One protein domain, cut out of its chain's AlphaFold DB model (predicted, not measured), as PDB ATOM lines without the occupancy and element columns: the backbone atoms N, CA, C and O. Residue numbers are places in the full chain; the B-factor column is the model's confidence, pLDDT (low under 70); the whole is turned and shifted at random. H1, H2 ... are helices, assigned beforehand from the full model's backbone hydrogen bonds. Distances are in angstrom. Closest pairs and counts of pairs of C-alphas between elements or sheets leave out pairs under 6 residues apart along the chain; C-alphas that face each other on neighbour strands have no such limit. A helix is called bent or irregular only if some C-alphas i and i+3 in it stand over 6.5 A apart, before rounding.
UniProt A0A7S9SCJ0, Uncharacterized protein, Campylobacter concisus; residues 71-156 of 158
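This is residues 71 to 156 of the 158 residues of an uncharacterized protein of Campylobacter concisus (UniProt A0A7S9SCJ0). Four helices, H1, H3, H4 and H5, run nearly along one line as a small bundle, alternating in direction along the chain, with short H2 across one end. H3 sits loosely beside the others, and the link from H1 to H2 holds a short antiparallel pairing, residues 91 to 92 with 95 to 96. The printed part has 86 residues with five named helices, H1 to H5 in order, and no named strand: all helix. It is compact, with a radius of gyration of the C-alphas of 12.5 A, and spans 36 by 26 by 20 A.

The longest helix, H3, residues 107 to 125, touches no helix. It is close to but not clearly touching H1, residues 71 to 87: the closest C-alphas, Ile 76 and Lys 116, are 7.3 A apart, and the helices run opposite ways at a shallow tilt of 1 degrees. H5, residues 147 to 154, is likewise close to H3, the same way at 5 degrees, with the C-alphas of Lys 121 and Leu 152 closest at 7.2 A. H4, residues 130 to 142, touches H1, the same way at a shallow tilt of 15 degrees; the closest C-alphas, Ala 77 and Leu 136, are 4.6 A apart. H4 and H5 form a helical hairpin, opposite ways at a shallow tilt of 12 degrees; they only just touch, with 3 pairs of C-alphas within 8 A, Pro 130 and Leu 153 closest at 5.6 A. H2, residues 98 to 103, only just touches residues 84 to 87 of H1, with 3 pairs within 8 A and the C-alphas of Phe 84 and Leu 100 closest at 6.9 A; at 70.4 degrees they are only just about perpendicular. H1 and H5 are apart. Every O i to N i+4 pair is within hydrogen-bond range in H1, H2, H3 and H5, and 6 of 9 are in H4.

H3 measures 26.9 A from first to last C-alpha, H1 24.6 A, H4 19.5 A, H5 10.6 A and H2 8.6 A. H1 begins at C-alpha 71 (379.430, 471.011, 342.282), and H5 ends at C-alpha 154 (375.420, 451.009, 343.614). H4 is irregular: C-alphas 132 and 135 are 7.3 A apart.

The two C-alphas farthest apart, Pro 98 and His 126, are 37.3 A apart. The printed part has no cut and no long link. Its mean pLDDT is 95.6, and no printed residue is under 70.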
ATOM      1  N   TRP A  71     379.684 469.968 341.287       90.44
ATOM      2  CA  TRP A  71     379.430 471.011 342.282       90.44
ATOM      3  C   TRP A  71     378.035 470.871 342.884       90.44
ATOM      4  O   TRP A  71     377.900 470.960 344.102       90.44
ATOM      5  N   LEU A  72     377.046 470.482 342.079       93.19
ATOM      6  CA  LEU A  72     375.692 470.208 342.549       93.19
ATOM      7  C   LEU A  72     375.645 469.146 343.660       93.19
ATOM      8  O   LEU A  72     374.899 469.283 344.631       93.19
ATOM      9  N   THR A  73     376.480 468.102 343.584       94.25
ATOM     10  CA  THR A  73     376.541 467.082 344.651       94.25
ATOM     11  C   THR A  73     377.064 467.660 345.969       94.25
ATOM     12  O   THR A  73     376.629 467.241 347.047       94.25
ATOM     13  N   ARG A  74     377.972 468.642 345.900       92.88
ATOM     14  CA  ARG A  74     378.491 469.370 347.063       92.88
ATOM     15  C   ARG A  74     377.433 470.290 347.662       92.88
ATOM     16  O   ARG A  74     377.360 470.367 348.890       92.88
ATOM     17  N   ASP A  75     376.623 470.943 346.840       94.19
ATOM     18  CA  ASP A  75     375.538 471.807 347.314       94.19
ATOM     19  C   ASP A  75     374.467 470.987 348.041       94.19
ATOM     20  O   ASP A  75     374.153 471.279 349.197       94.19
ATOM     21  N   ILE A  76     374.032 469.865 347.453       97.19
ATOM     22  CA  ILE A  76     373.113 468.917 348.106       97.19
ATOM     23  C   ILE A  76     373.689 468.434 349.446       97.19
ATOM     24  O   ILE A  76     372.999 468.430 350.464       97.19
ATOM     25  N   ALA A  77     374.969 468.052 349.484       97.31
ATOM     26  CA  ALA A  77     375.628 467.623 350.718       97.31
ATOM     27  C   ALA A  77     375.684 468.733 351.783       97.31
ATOM     28  O   ALA A  77     375.502 468.478 352.974       97.31
ATOM     29  N   THR A  78     375.924 469.972 351.357       95.62
ATOM     30  CA  THR A  78     375.970 471.136 352.248       95.62
ATOM     31  C   THR A  78     374.596 471.424 352.841       95.62
ATOM     32  O   THR A  78     374.505 471.732 354.028       95.62
ATOM     33  N   GLU A  79     373.522 471.234 352.077       97.25
ATOM     34  CA  GLU A  79     372.164 471.375 352.600       97.25
ATOM     35  C   GLU A  79     371.828 470.374 353.700       97.25
ATOM     36  O   GLU A  79     371.191 470.765 354.669       97.25
ATOM     37  N   PHE A  80     372.304 469.125 353.637       98.19
ATOM     38  CA  PHE A  80     372.155 468.199 354.772       98.19
ATOM     39  C   PHE A  80     372.810 468.756 356.045       98.19
ATOM     40  O   PHE A  80     372.216 468.708 357.120       98.19
ATOM     41  N   LEU A  81     374.016 469.329 355.938       96.88
ATOM     42  CA  LEU A  81     374.708 469.930 357.086       96.88
ATOM     43  C   LEU A  81     373.960 471.139 357.653       96.88
ATOM     44  O   LEU A  81     373.858 471.274 358.875       96.88
ATOM     45  N   VAL A  82     373.462 472.017 356.778       96.75
ATOM     46  CA  VAL A  82     372.660 473.183 357.175       96.75
ATOM     47  C   VAL A  82     371.374 472.717 357.848       96.75
ATOM     48  O   VAL A  82     371.100 473.123 358.972       96.75
ATOM     49  N   PHE A  83     370.660 471.777 357.234       97.94
ATOM     50  CA  PHE A  83     369.415 471.232 357.758       97.94
ATOM     51  C   PHE A  83     369.600 470.577 359.132       97.94
ATOM     52  O   PHE A  83     368.795 470.795 360.036       97.94
ATOM     53  N   PHE A  84     370.690 469.833 359.343       97.50
ATOM     54  CA  PHE A  84     371.021 469.296 360.663       97.50
ATOM     55  C   PHE A  84     371.262 470.396 361.697       97.50
ATOM     56  O   PHE A  84     370.756 470.287 362.811       97.50
ATOM     57  N   ARG A  85     371.993 471.457 361.348       95.25
ATOM     58  CA  ARG A  85     372.279 472.579 362.258       95.25
ATOM     59  C   ARG A  85     371.044 473.424 362.577       95.25
ATOM     60  O   ARG A  85     370.943 473.964 363.668       95.25
ATOM     61  N   GLU A  86     370.123 473.577 361.637       96.38
ATOM     62  CA  GLU A  86     368.907 474.373 361.845       96.38
ATOM     63  C   GLU A  86     367.870 473.658 362.717       96.38
ATOM     64  O   GLU A  86     367.001 474.302 363.299       96.38
ATOM     65  N   ASN A  87     367.948 472.329 362.806       95.94
ATOM     66  CA  ASN A  87     366.953 471.509 363.493       95.94
ATOM     67  C   ASN A  87     367.511 470.731 364.696       95.94
ATOM     68  O   ASN A  87     366.769 470.000 365.349       95.94
ATOM     69  N   SER A  88     368.807 470.861 364.976       92.62
ATOM     70  CA  SER A  88     369.507 470.218 366.091       92.62
ATOM     71  C   SER A  88     370.849 470.918 366.345       92.62
ATOM     72  O   SER A  88     371.178 471.914 365.707       92.62
ATOM     73  N   ASP A  89     371.682 470.338 367.204       90.19
ATOM     74  CA  ASP A  89     373.062 470.774 367.433       90.19
ATOM     75  C   ASP A  89     374.026 470.504 366.257       90.19
ATOM     76  O   ASP A  89     375.175 470.965 366.262       90.19
ATOM     77  N   GLY A  90     373.566 469.776 365.233       91.31
ATOM     78  CA  GLY A  90     374.331 469.459 364.032       91.31
ATOM     79  C   GLY A  90     375.490 468.485 364.276       91.31
ATOM     80  O   GLY A  90     375.533 467.746 365.260       91.31
ATOM     81  N   ILE A  91     376.437 468.459 363.333       93.62
ATOM     82  CA  ILE A  91     377.657 467.646 363.426       93.62
ATOM     83  C   ILE A  91     378.785 468.497 364.017       93.62
ATOM     84  O   ILE A  91     379.152 469.526 363.443       93.62
ATOM     85  N   LYS A  92     379.376 468.033 365.122       91.38
ATOM     86  CA  LYS A  92     380.525 468.658 365.801       91.38
ATOM     87  C   LYS A  92     381.653 467.634 365.910       91.38
ATOM     88  O   LYS A  92     381.404 466.482 366.247       91.38
ATOM     89  N   ASP A  93     382.879 468.018 365.553       90.12
ATOM     90  CA  ASP A  93     384.070 467.149 365.606       90.12
ATOM     91  C   ASP A  93     383.870 465.751 364.992       90.12
ATOM     92  O   ASP A  93     384.314 464.733 365.529       90.12
ATOM     93  N   LYS A  94     383.186 465.703 363.838       90.38
ATOM     94  CA  LYS A  94     382.840 464.470 363.101       90.38
ATOM     95  C   LYS A  94     381.958 463.489 363.895       90.38
ATOM     96  O   LYS A  94     381.991 462.290 363.632       90.38
ATOM     97  N   LYS A  95     381.168 463.985 364.850       94.25
ATOM     98  CA  LYS A  95     380.216 463.206 365.652       94.25
ATOM     99  C   LYS A  95     378.829 463.849 365.624       94.25
ATOM    100  O   LYS A  95     378.706 465.073 365.568       94.25
ATOM    101  N   ALA A  96     377.798 463.011 365.672       94.94
ATOM    102  CA  ALA A  96     376.417 463.440 365.860       94.94
ATOM    103  C   ALA A  96     376.104 463.593 367.356       94.94
ATOM    104  O   ALA A  96     376.523 462.757 368.162       94.94
ATOM    105  N   SER A  97     375.369 464.645 367.731       94.12
ATOM    106  CA  SER A  97     374.830 464.768 369.090       94.12
ATOM    107  C   SER A  97     373.655 463.800 369.305       94.12
ATOM    108  O   SER A  97     373.034 463.363 368.329       94.12
ATOM    109  N   PRO A  98     373.297 463.478 370.561       94.62
ATOM    110  CA  PRO A  98     372.068 462.747 370.850       94.62
ATOM    111  C   PRO A  98     370.818 463.421 370.265       94.62
ATOM    112  O   PRO A  98     369.960 462.718 369.736       94.62
ATOM    113  N   GLU A  99     370.725 464.761 370.277       96.25
ATOM    114  CA  GLU A  99     369.569 465.443 369.676       96.25
ATOM    115  C   GLU A  99     369.519 465.260 368.159       96.25
ATOM    116  O   GLU A  99     368.440 465.041 367.617       96.25
ATOM    117  N   LEU A 100     370.664 465.295 367.466       97.19
ATOM    118  CA  LEU A 100     370.709 465.017 366.029       97.19
ATOM    119  C   LEU A 100     370.272 463.574 365.726       97.19
ATOM    120  O   LEU A 100     369.510 463.342 364.788       97.19
ATOM    121  N   LEU A 101     370.703 462.604 366.537       97.06
ATOM    122  CA  LEU A 101     370.308 461.200 366.372       97.06
ATOM    123  C   LEU A 101     368.811 460.963 366.627       97.06
ATOM    124  O   LEU A 101     368.219 460.080 366.005       97.06
ATOM    125  N   GLU A 102     368.177 461.745 367.502       97.44
ATOM    126  CA  GLU A 102     366.715 461.743 367.633       97.44
ATOM    127  C   GLU A 102     366.038 462.491 366.480       97.44
ATOM    128  O   GLU A 102     365.031 462.025 365.941       97.44
ATOM    129  N   PHE A 103     366.614 463.605 366.027       97.94
ATOM    130  CA  PHE A 103     366.071 464.404 364.933       97.94
ATOM    131  C   PHE A 103     365.950 463.613 363.624       97.94
ATOM    132  O   PHE A 103     364.908 463.681 362.967       97.94
ATOM    133  N   ILE A 104     366.949 462.804 363.257       97.56
ATOM    134  CA  ILE A 104     366.899 461.990 362.025       97.56
ATOM    135  C   ILE A 104     365.791 460.920 362.037       97.56
ATOM    136  O   ILE A 104     365.482 460.320 361.011       97.56
ATOM    137  N   LYS A 105     365.151 460.655 363.182       97.69
ATOM    138  CA  LYS A 105     364.007 459.732 363.259       97.69
ATOM    139  C   LYS A 105     362.679 460.426 362.949       97.69
ATOM    140  O   LYS A 105     361.675 459.747 362.706       97.69
ATOM    141  N   THR A 106     362.661 461.760 362.963       98.38
ATOM    142  CA  THR A 106     361.456 462.574 362.783       98.38
ATOM    143  C   THR A 106     360.923 462.512 361.354       98.38
ATOM    144  O   THR A 106     361.654 462.257 360.397       98.38
ATOM    145  N   GLN A 107     359.627 462.788 361.201       98.44
ATOM    146  CA  GLN A 107     358.985 462.868 359.888       98.44
ATOM    147  C   GLN A 107     359.587 463.986 359.022       98.44
ATOM    148  O   GLN A 107     359.836 463.780 357.839       98.44
ATOM    149  N   LYS A 108     359.929 465.123 359.644       98.31
ATOM    150  CA  LYS A 108     360.557 466.270 358.980       98.31
ATOM    151  C   LYS A 108     361.869 465.897 358.281       98.31
ATOM    152  O   LYS A 108     362.094 466.305 357.146       98.31
ATOM    153  N   TYR A 109     362.729 465.112 358.933       98.44
ATOM    154  CA  TYR A 109     363.952 464.630 358.291       98.44
ATOM    155  C   TYR A 109     363.667 463.639 357.160       98.44
ATOM    156  O   TYR A 109     364.289 463.731 356.106       98.44
ATOM    157  N   LYS A 110     362.722 462.712 357.356       98.31
ATOM    158  CA  LYS A 110     362.375 461.711 356.335       98.31
ATOM    159  C   LYS A 110     361.876 462.360 355.046       98.31
ATOM    160  O   LYS A 110     362.323 461.965 353.976       98.31
ATOM    161  N   GLU A 111     361.023 463.376 355.154       98.50
ATOM    162  CA  GLU A 111     360.514 464.142 354.007       98.50
ATOM    163  C   GLU A 111     361.636 464.884 353.280       98.50
ATOM    164  O   GLU A 111     361.776 464.750 352.065       98.50
ATOM    165  N   PHE A 112     362.494 465.586 354.028       98.44
ATOM    166  CA  PHE A 112     363.669 466.254 353.467       98.44
ATOM    167  C   PHE A 112     364.594 465.265 352.740       98.44
ATOM    168  O   PHE A 112     364.979 465.493 351.593       98.44
ATOM    169  N   LYS A 113     364.925 464.136 353.382       98.38
ATOM    170  CA  LYS A 113     365.773 463.091 352.799       98.38
ATOM    171  C   LYS A 113     365.157 462.544 351.514       98.38
ATOM    172  O   LYS A 113     365.862 462.426 350.515       98.38
ATOM    173  N   GLU A 114     363.866 462.220 351.526       98.25
ATOM    174  CA  GLU A 114     363.165 461.678 350.363       98.25
ATOM    175  C   GLU A 114     363.191 462.655 349.180       98.25
ATOM    176  O   GLU A 114     363.486 462.246 348.055       98.25
ATOM    177  N   GLU A 115     362.946 463.945 349.423       97.75
ATOM    178  CA  GLU A 115     363.027 464.984 348.393       97.75
ATOM    179  C   GLU A 115     364.431 465.058 347.776       97.75
ATOM    180  O   GLU A 115     364.583 464.985 346.551       97.75
ATOM    181  N   LYS A 116     365.475 465.113 348.612       97.94
ATOM    182  CA  LYS A 116     366.862 465.155 348.125       97.94
ATOM    183  C   LYS A 116     367.255 463.883 347.388       97.94
ATOM    184  O   LYS A 116     367.932 463.960 346.368       97.94
ATOM    185  N   PHE A 117     366.801 462.719 347.837       98.06
ATOM    186  CA  PHE A 117     367.109 461.449 347.182       98.06
ATOM    187  C   PHE A 117     366.392 461.293 345.839       98.06
ATOM    188  O   PHE A 117     366.980 460.748 344.906       98.06
ATOM    189  N   LYS A 118     365.168 461.821 345.694       97.44
ATOM    190  CA  LYS A 118     364.488 461.913 344.390       97.44
ATOM    191  C   LYS A 118     365.283 462.771 343.409       97.44
ATOM    192  O   LYS A 118     365.437 462.377 342.254       97.44
ATOM    193  N   LEU A 119     365.820 463.905 343.864       97.38
ATOM    194  CA  LEU A 119     366.700 464.735 343.041       97.38
ATOM    195  C   LEU A 119     367.991 463.994 342.671       97.38
ATOM    196  O   LEU A 119     368.335 463.950 341.497       97.38
ATOM    197  N   ILE A 120     368.676 463.371 343.635       97.38
ATOM    198  CA  ILE A 120     369.908 462.605 343.381       97.38
ATOM    199  C   ILE A 120     369.668 461.520 342.335       97.38
ATOM    200  O   ILE A 120     370.421 461.428 341.373       97.38
ATOM    201  N   LYS A 121     368.589 460.743 342.480       96.94
ATOM    202  CA  LYS A 121     368.213 459.724 341.499       96.94
ATOM    203  C   LYS A 121     368.046 460.329 340.103       96.94
ATOM    204  O   LYS A 121     368.625 459.818 339.153       96.94
ATOM    205  N   LYS A 122     367.320 461.445 339.997       96.06
ATOM    206  CA  LYS A 122     367.124 462.158 338.727       96.06
ATOM    207  C   LYS A 122     368.456 462.601 338.111       96.06
ATOM    208  O   LYS A 122     368.653 462.430 336.915       96.06
ATOM    209  N   LEU A 123     369.376 463.145 338.907       96.62
ATOM    210  CA  LEU A 123     370.696 463.571 338.428       96.62
ATOM    211  C   LEU A 123     371.535 462.382 337.939       96.62
ATOM    212  O   LEU A 123     372.167 462.472 336.891       96.62
ATOM    213  N   LEU A 124     371.510 461.257 338.659       95.94
ATOM    214  CA  LEU A 124     372.198 460.028 338.253       95.94
ATOM    215  C   LEU A 124     371.647 459.475 336.927       95.94
ATOM    216  O   LEU A 124     372.427 459.156 336.033       95.94
ATOM    217  N   GLU A 125     370.320 459.460 336.751       94.88
ATOM    218  CA  GLU A 125     369.663 459.065 335.491       94.88
ATOM    219  C   GLU A 125     370.087 459.943 334.297       94.88
ATOM    220  O   GLU A 125     370.050 459.490 333.155       94.88
ATOM    221  N   HIS A 126     370.535 461.176 334.559       95.25
ATOM    222  CA  HIS A 126     371.053 462.123 333.564       95.25
ATOM    223  C   HIS A 126     372.592 462.185 333.531       95.25
ATOM    224  O   HIS A 126     373.172 463.146 333.028       95.25
ATOM    225  N   GLY A 127     373.271 461.154 334.042       93.25
ATOM    226  CA  GLY A 127     374.712 460.973 333.868       93.25
ATOM    227  C   GLY A 127     375.596 461.647 334.918       93.25
ATOM    228  O   GLY A 127     376.801 461.763 334.697       93.25
ATOM    229  N   GLN A 128     375.049 462.081 336.060       94.50
ATOM    230  CA  GLN A 128     375.880 462.484 337.199       94.50
ATOM    231  C   GLN A 128     376.765 461.311 337.646       94.50
ATOM    232  O   GLN A 128     376.267 460.222 337.923       94.50
ATOM    233  N   ASP A 129     378.070 461.542 337.797       94.06
ATOM    234  CA  ASP A 129     378.984 460.508 338.293       94.06
ATOM    235  C   ASP A 129     378.701 460.172 339.781       94.06
ATOM    236  O   ASP A 129     378.840 461.053 340.647       94.06
ATOM    237  N   PRO A 130     378.354 458.910 340.121       94.75
ATOM    238  CA  PRO A 130     378.100 458.492 341.499       94.75
ATOM    239  C   PRO A 130     379.312 458.675 342.429       94.75
ATOM    240  O   PRO A 130     379.144 458.807 343.646       94.75
ATOM    241  N   TYR A 131     380.540 458.719 341.895       93.50
ATOM    242  CA  TYR A 131     381.761 458.994 342.657       93.50
ATOM    243  C   TYR A 131     381.689 460.331 343.414       93.50
ATOM    244  O   TYR A 131     382.178 460.445 344.544       93.50
ATOM    245  N   HIS A 132     381.021 461.340 342.845       94.56
ATOM    246  CA  HIS A 132     380.947 462.683 343.425       94.56
ATOM    247  C   HIS A 132     380.036 462.798 344.657       94.56
ATOM    248  O   HIS A 132     380.075 463.820 345.345       94.56
ATOM    249  N   TYR A 133     379.285 461.752 345.020       96.88
ATOM    250  CA  TYR A 133     378.481 461.719 346.249       96.88
ATOM    251  C   TYR A 133     379.260 461.281 347.499       96.88
ATOM    252  O   TYR A 133     378.684 461.170 348.584       96.88
ATOM    253  N   GLY A 134     380.580 461.077 347.396       96.00
ATOM    254  CA  GLY A 134     381.423 460.682 348.529       96.00
ATOM    255  C   GLY A 134     381.319 461.613 349.742       96.00
ATOM    256  O   GLY A 134     381.315 461.135 350.877       96.00
ATOM    257  N   TYR A 135     381.170 462.923 349.525       96.31
ATOM    258  CA  TYR A 135     381.031 463.879 350.626       96.31
ATOM    259  C   TYR A 135     379.686 463.740 351.358       96.31
ATOM    260  O   TYR A 135     379.670 463.635 352.585       96.31
ATOM    261  N   LEU A 136     378.573 463.626 350.619       98.19
ATOM    262  CA  LEU A 136     377.255 463.337 351.198       98.19
ATOM    263  C   LEU A 136     377.271 462.011 351.971       98.19
ATOM    264  O   LEU A 136     376.786 461.944 353.098       98.19
ATOM    265  N   ARG A 137     377.901 460.972 351.411       97.94
ATOM    266  CA  ARG A 137     378.041 459.668 352.073       97.94
ATOM    267  C   ARG A 137     378.736 459.777 353.430       97.94
ATOM    268  O   ARG A 137     378.301 459.145 354.385       97.94
ATOM    269  N   VAL A 138     379.807 460.568 353.534       97.38
ATOM    270  CA  VAL A 138     380.506 460.797 354.813       97.38
ATOM    271  C   VAL A 138     379.591 461.478 355.831       97.38
ATOM    272  O   VAL A 138     379.573 461.066 356.988       97.38
ATOM    273  N   ILE A 139     378.810 462.473 355.409       97.81
ATOM    274  CA  ILE A 139     377.853 463.172 356.280       97.81
ATOM    275  C   ILE A 139     376.795 462.199 356.813       97.81
ATOM    276  O   ILE A 139     376.577 462.139 358.022       97.81
ATOM    277  N   LEU A 140     376.195 461.390 355.936       98.31
ATOM    278  CA  LEU A 140     375.182 460.412 356.335       98.31
ATOM    279  C   LEU A 140     375.752 459.314 357.244       98.31
ATOM    280  O   LEU A 140     375.084 458.904 358.189       98.31
ATOM    281  N   LYS A 141     377.008 458.896 357.039       98.19
ATOM    282  CA  LYS A 141     377.693 457.935 357.924       98.19
ATOM    283  C   LYS A 141     377.839 458.434 359.356       98.19
ATOM    284  O   LYS A 141     377.756 457.640 360.285       98.19
ATOM    285  N   ILE A 142     378.057 459.736 359.553       97.81
ATOM    286  CA  ILE A 142     378.197 460.318 360.899       97.81
ATOM    287  C   ILE A 142     376.898 460.168 361.704       97.81
ATOM    288  O   ILE A 142     376.952 460.000 362.920       97.81
ATOM    289  N   VAL A 143     375.748 460.195 361.027       96.88
ATOM    290  CA  VAL A 143     374.421 460.018 361.636       96.88
ATOM    291  C   VAL A 143     373.872 458.589 361.482       96.88
ATOM    292  O   VAL A 143     372.777 458.306 361.952       96.88
ATOM    293  N   GLY A 144     374.630 457.678 360.860       97.06
ATOM    294  CA  GLY A 144     374.253 456.275 360.654       97.06
ATOM    295  C   GLY A 144     373.132 456.045 359.631       97.06
ATOM    296  O   GLY A 144     372.375 455.084 359.776       97.06
ATOM    297  N   ASP A 145     372.996 456.920 358.630       97.69
ATOM    298  CA  ASP A 145     371.896 456.913 357.649       97.69
ATOM    299  C   ASP A 145     372.361 456.781 356.179       97.69
ATOM    300  O   ASP A 145     371.655 457.115 355.228       97.69
ATOM    301  N   GLU A 146     373.577 456.285 355.951       97.81
ATOM    302  CA  GLU A 146     374.183 456.185 354.618       97.81
ATOM    303  C   GLU A 146     373.601 455.077 353.734       97.81
ATOM    304  O   GLU A 146     373.764 455.118 352.516       97.81
ATOM    305  N   LYS A 147     372.937 454.076 354.325       97.44
ATOM    306  CA  LYS A 147     372.577 452.824 353.636       97.44
ATOM    307  C   LYS A 147     371.717 453.030 352.395       97.44
ATOM    308  O   LYS A 147     371.895 452.322 351.409       97.44
ATOM    309  N   ASP A 148     370.778 453.969 352.444       96.94
ATOM    310  CA  ASP A 148     369.913 454.240 351.295       96.94
ATOM    311  C   ASP A 148     370.690 454.923 350.167       96.94
ATOM    312  O   ASP A 148     370.423 454.654 348.999       96.94
ATOM    313  N   LEU A 149     371.666 455.777 350.506       97.75
ATOM    314  CA  LEU A 149     372.516 456.415 349.505       97.75
ATOM    315  C   LEU A 149     373.420 455.366 348.863       97.75
ATOM    316  O   LEU A 149     373.540 455.342 347.648       97.75
ATOM    317  N   ASP A 150     374.010 454.477 349.661       96.94
ATOM    318  CA  ASP A 150     374.872 453.406 349.156       96.94
ATOM    319  C   ASP A 150     374.133 452.532 348.135       96.94
ATOM    320  O   ASP A 150     374.643 452.321 347.038       96.94
ATOM    321  N   LYS A 151     372.889 452.131 348.434       95.75
ATOM    322  CA  LYS A 151     372.034 451.399 347.483       95.75
ATOM    323  C   LYS A 151     371.770 452.187 346.200       95.75
ATOM    324  O   LYS A 151     371.812 451.609 345.118       95.75
ATOM    325  N   LEU A 152     371.484 453.485 346.323       95.12
ATOM    326  CA  LEU A 152     371.211 454.357 345.180       95.12
ATOM    327  C   LEU A 152     372.451 454.553 344.297       95.12
ATOM    328  O   LEU A 152     372.333 454.618 343.084       95.12
ATOM    329  N   LEU A 153     373.645 454.637 344.884       94.50
ATOM    330  CA  LEU A 153     374.891 454.793 344.129       94.50
ATOM    331  C   LEU A 153     375.362 453.474 343.508       94.50
ATOM    332  O   LEU A 153     376.003 453.493 342.460       94.50
ATOM    333  N   GLU A 154     375.084 452.334 344.144       90.50
ATOM    334  CA  GLU A 154     375.420 451.009 343.614       90.50
ATOM    335  C   GLU A 154     374.583 450.634 342.388       90.50
ATOM    336  O   GLU A 154     375.128 450.014 341.477       90.50
ATOM    337  N   SER A 155     373.308 451.041 342.311       81.94
ATOM    338  CA  SER A 155     372.463 450.749 341.140       81.94
ATOM    339  C   SER A 155     372.957 451.402 339.847       81.94
ATOM    340  O   SER A 155     372.661 450.907 338.760       81.94
ATOM    341  N   GLU A 156     373.737 452.477 339.965       77.19
ATOM    342  CA  GLU A 156     374.202 453.297 338.841       77.19
ATOM    343  C   GLU A 156     375.655 453.009 338.440       77.19
ATOM    344  O   GLU A 156     376.149 453.544 337.448       77.19
TER     345      GLU A 156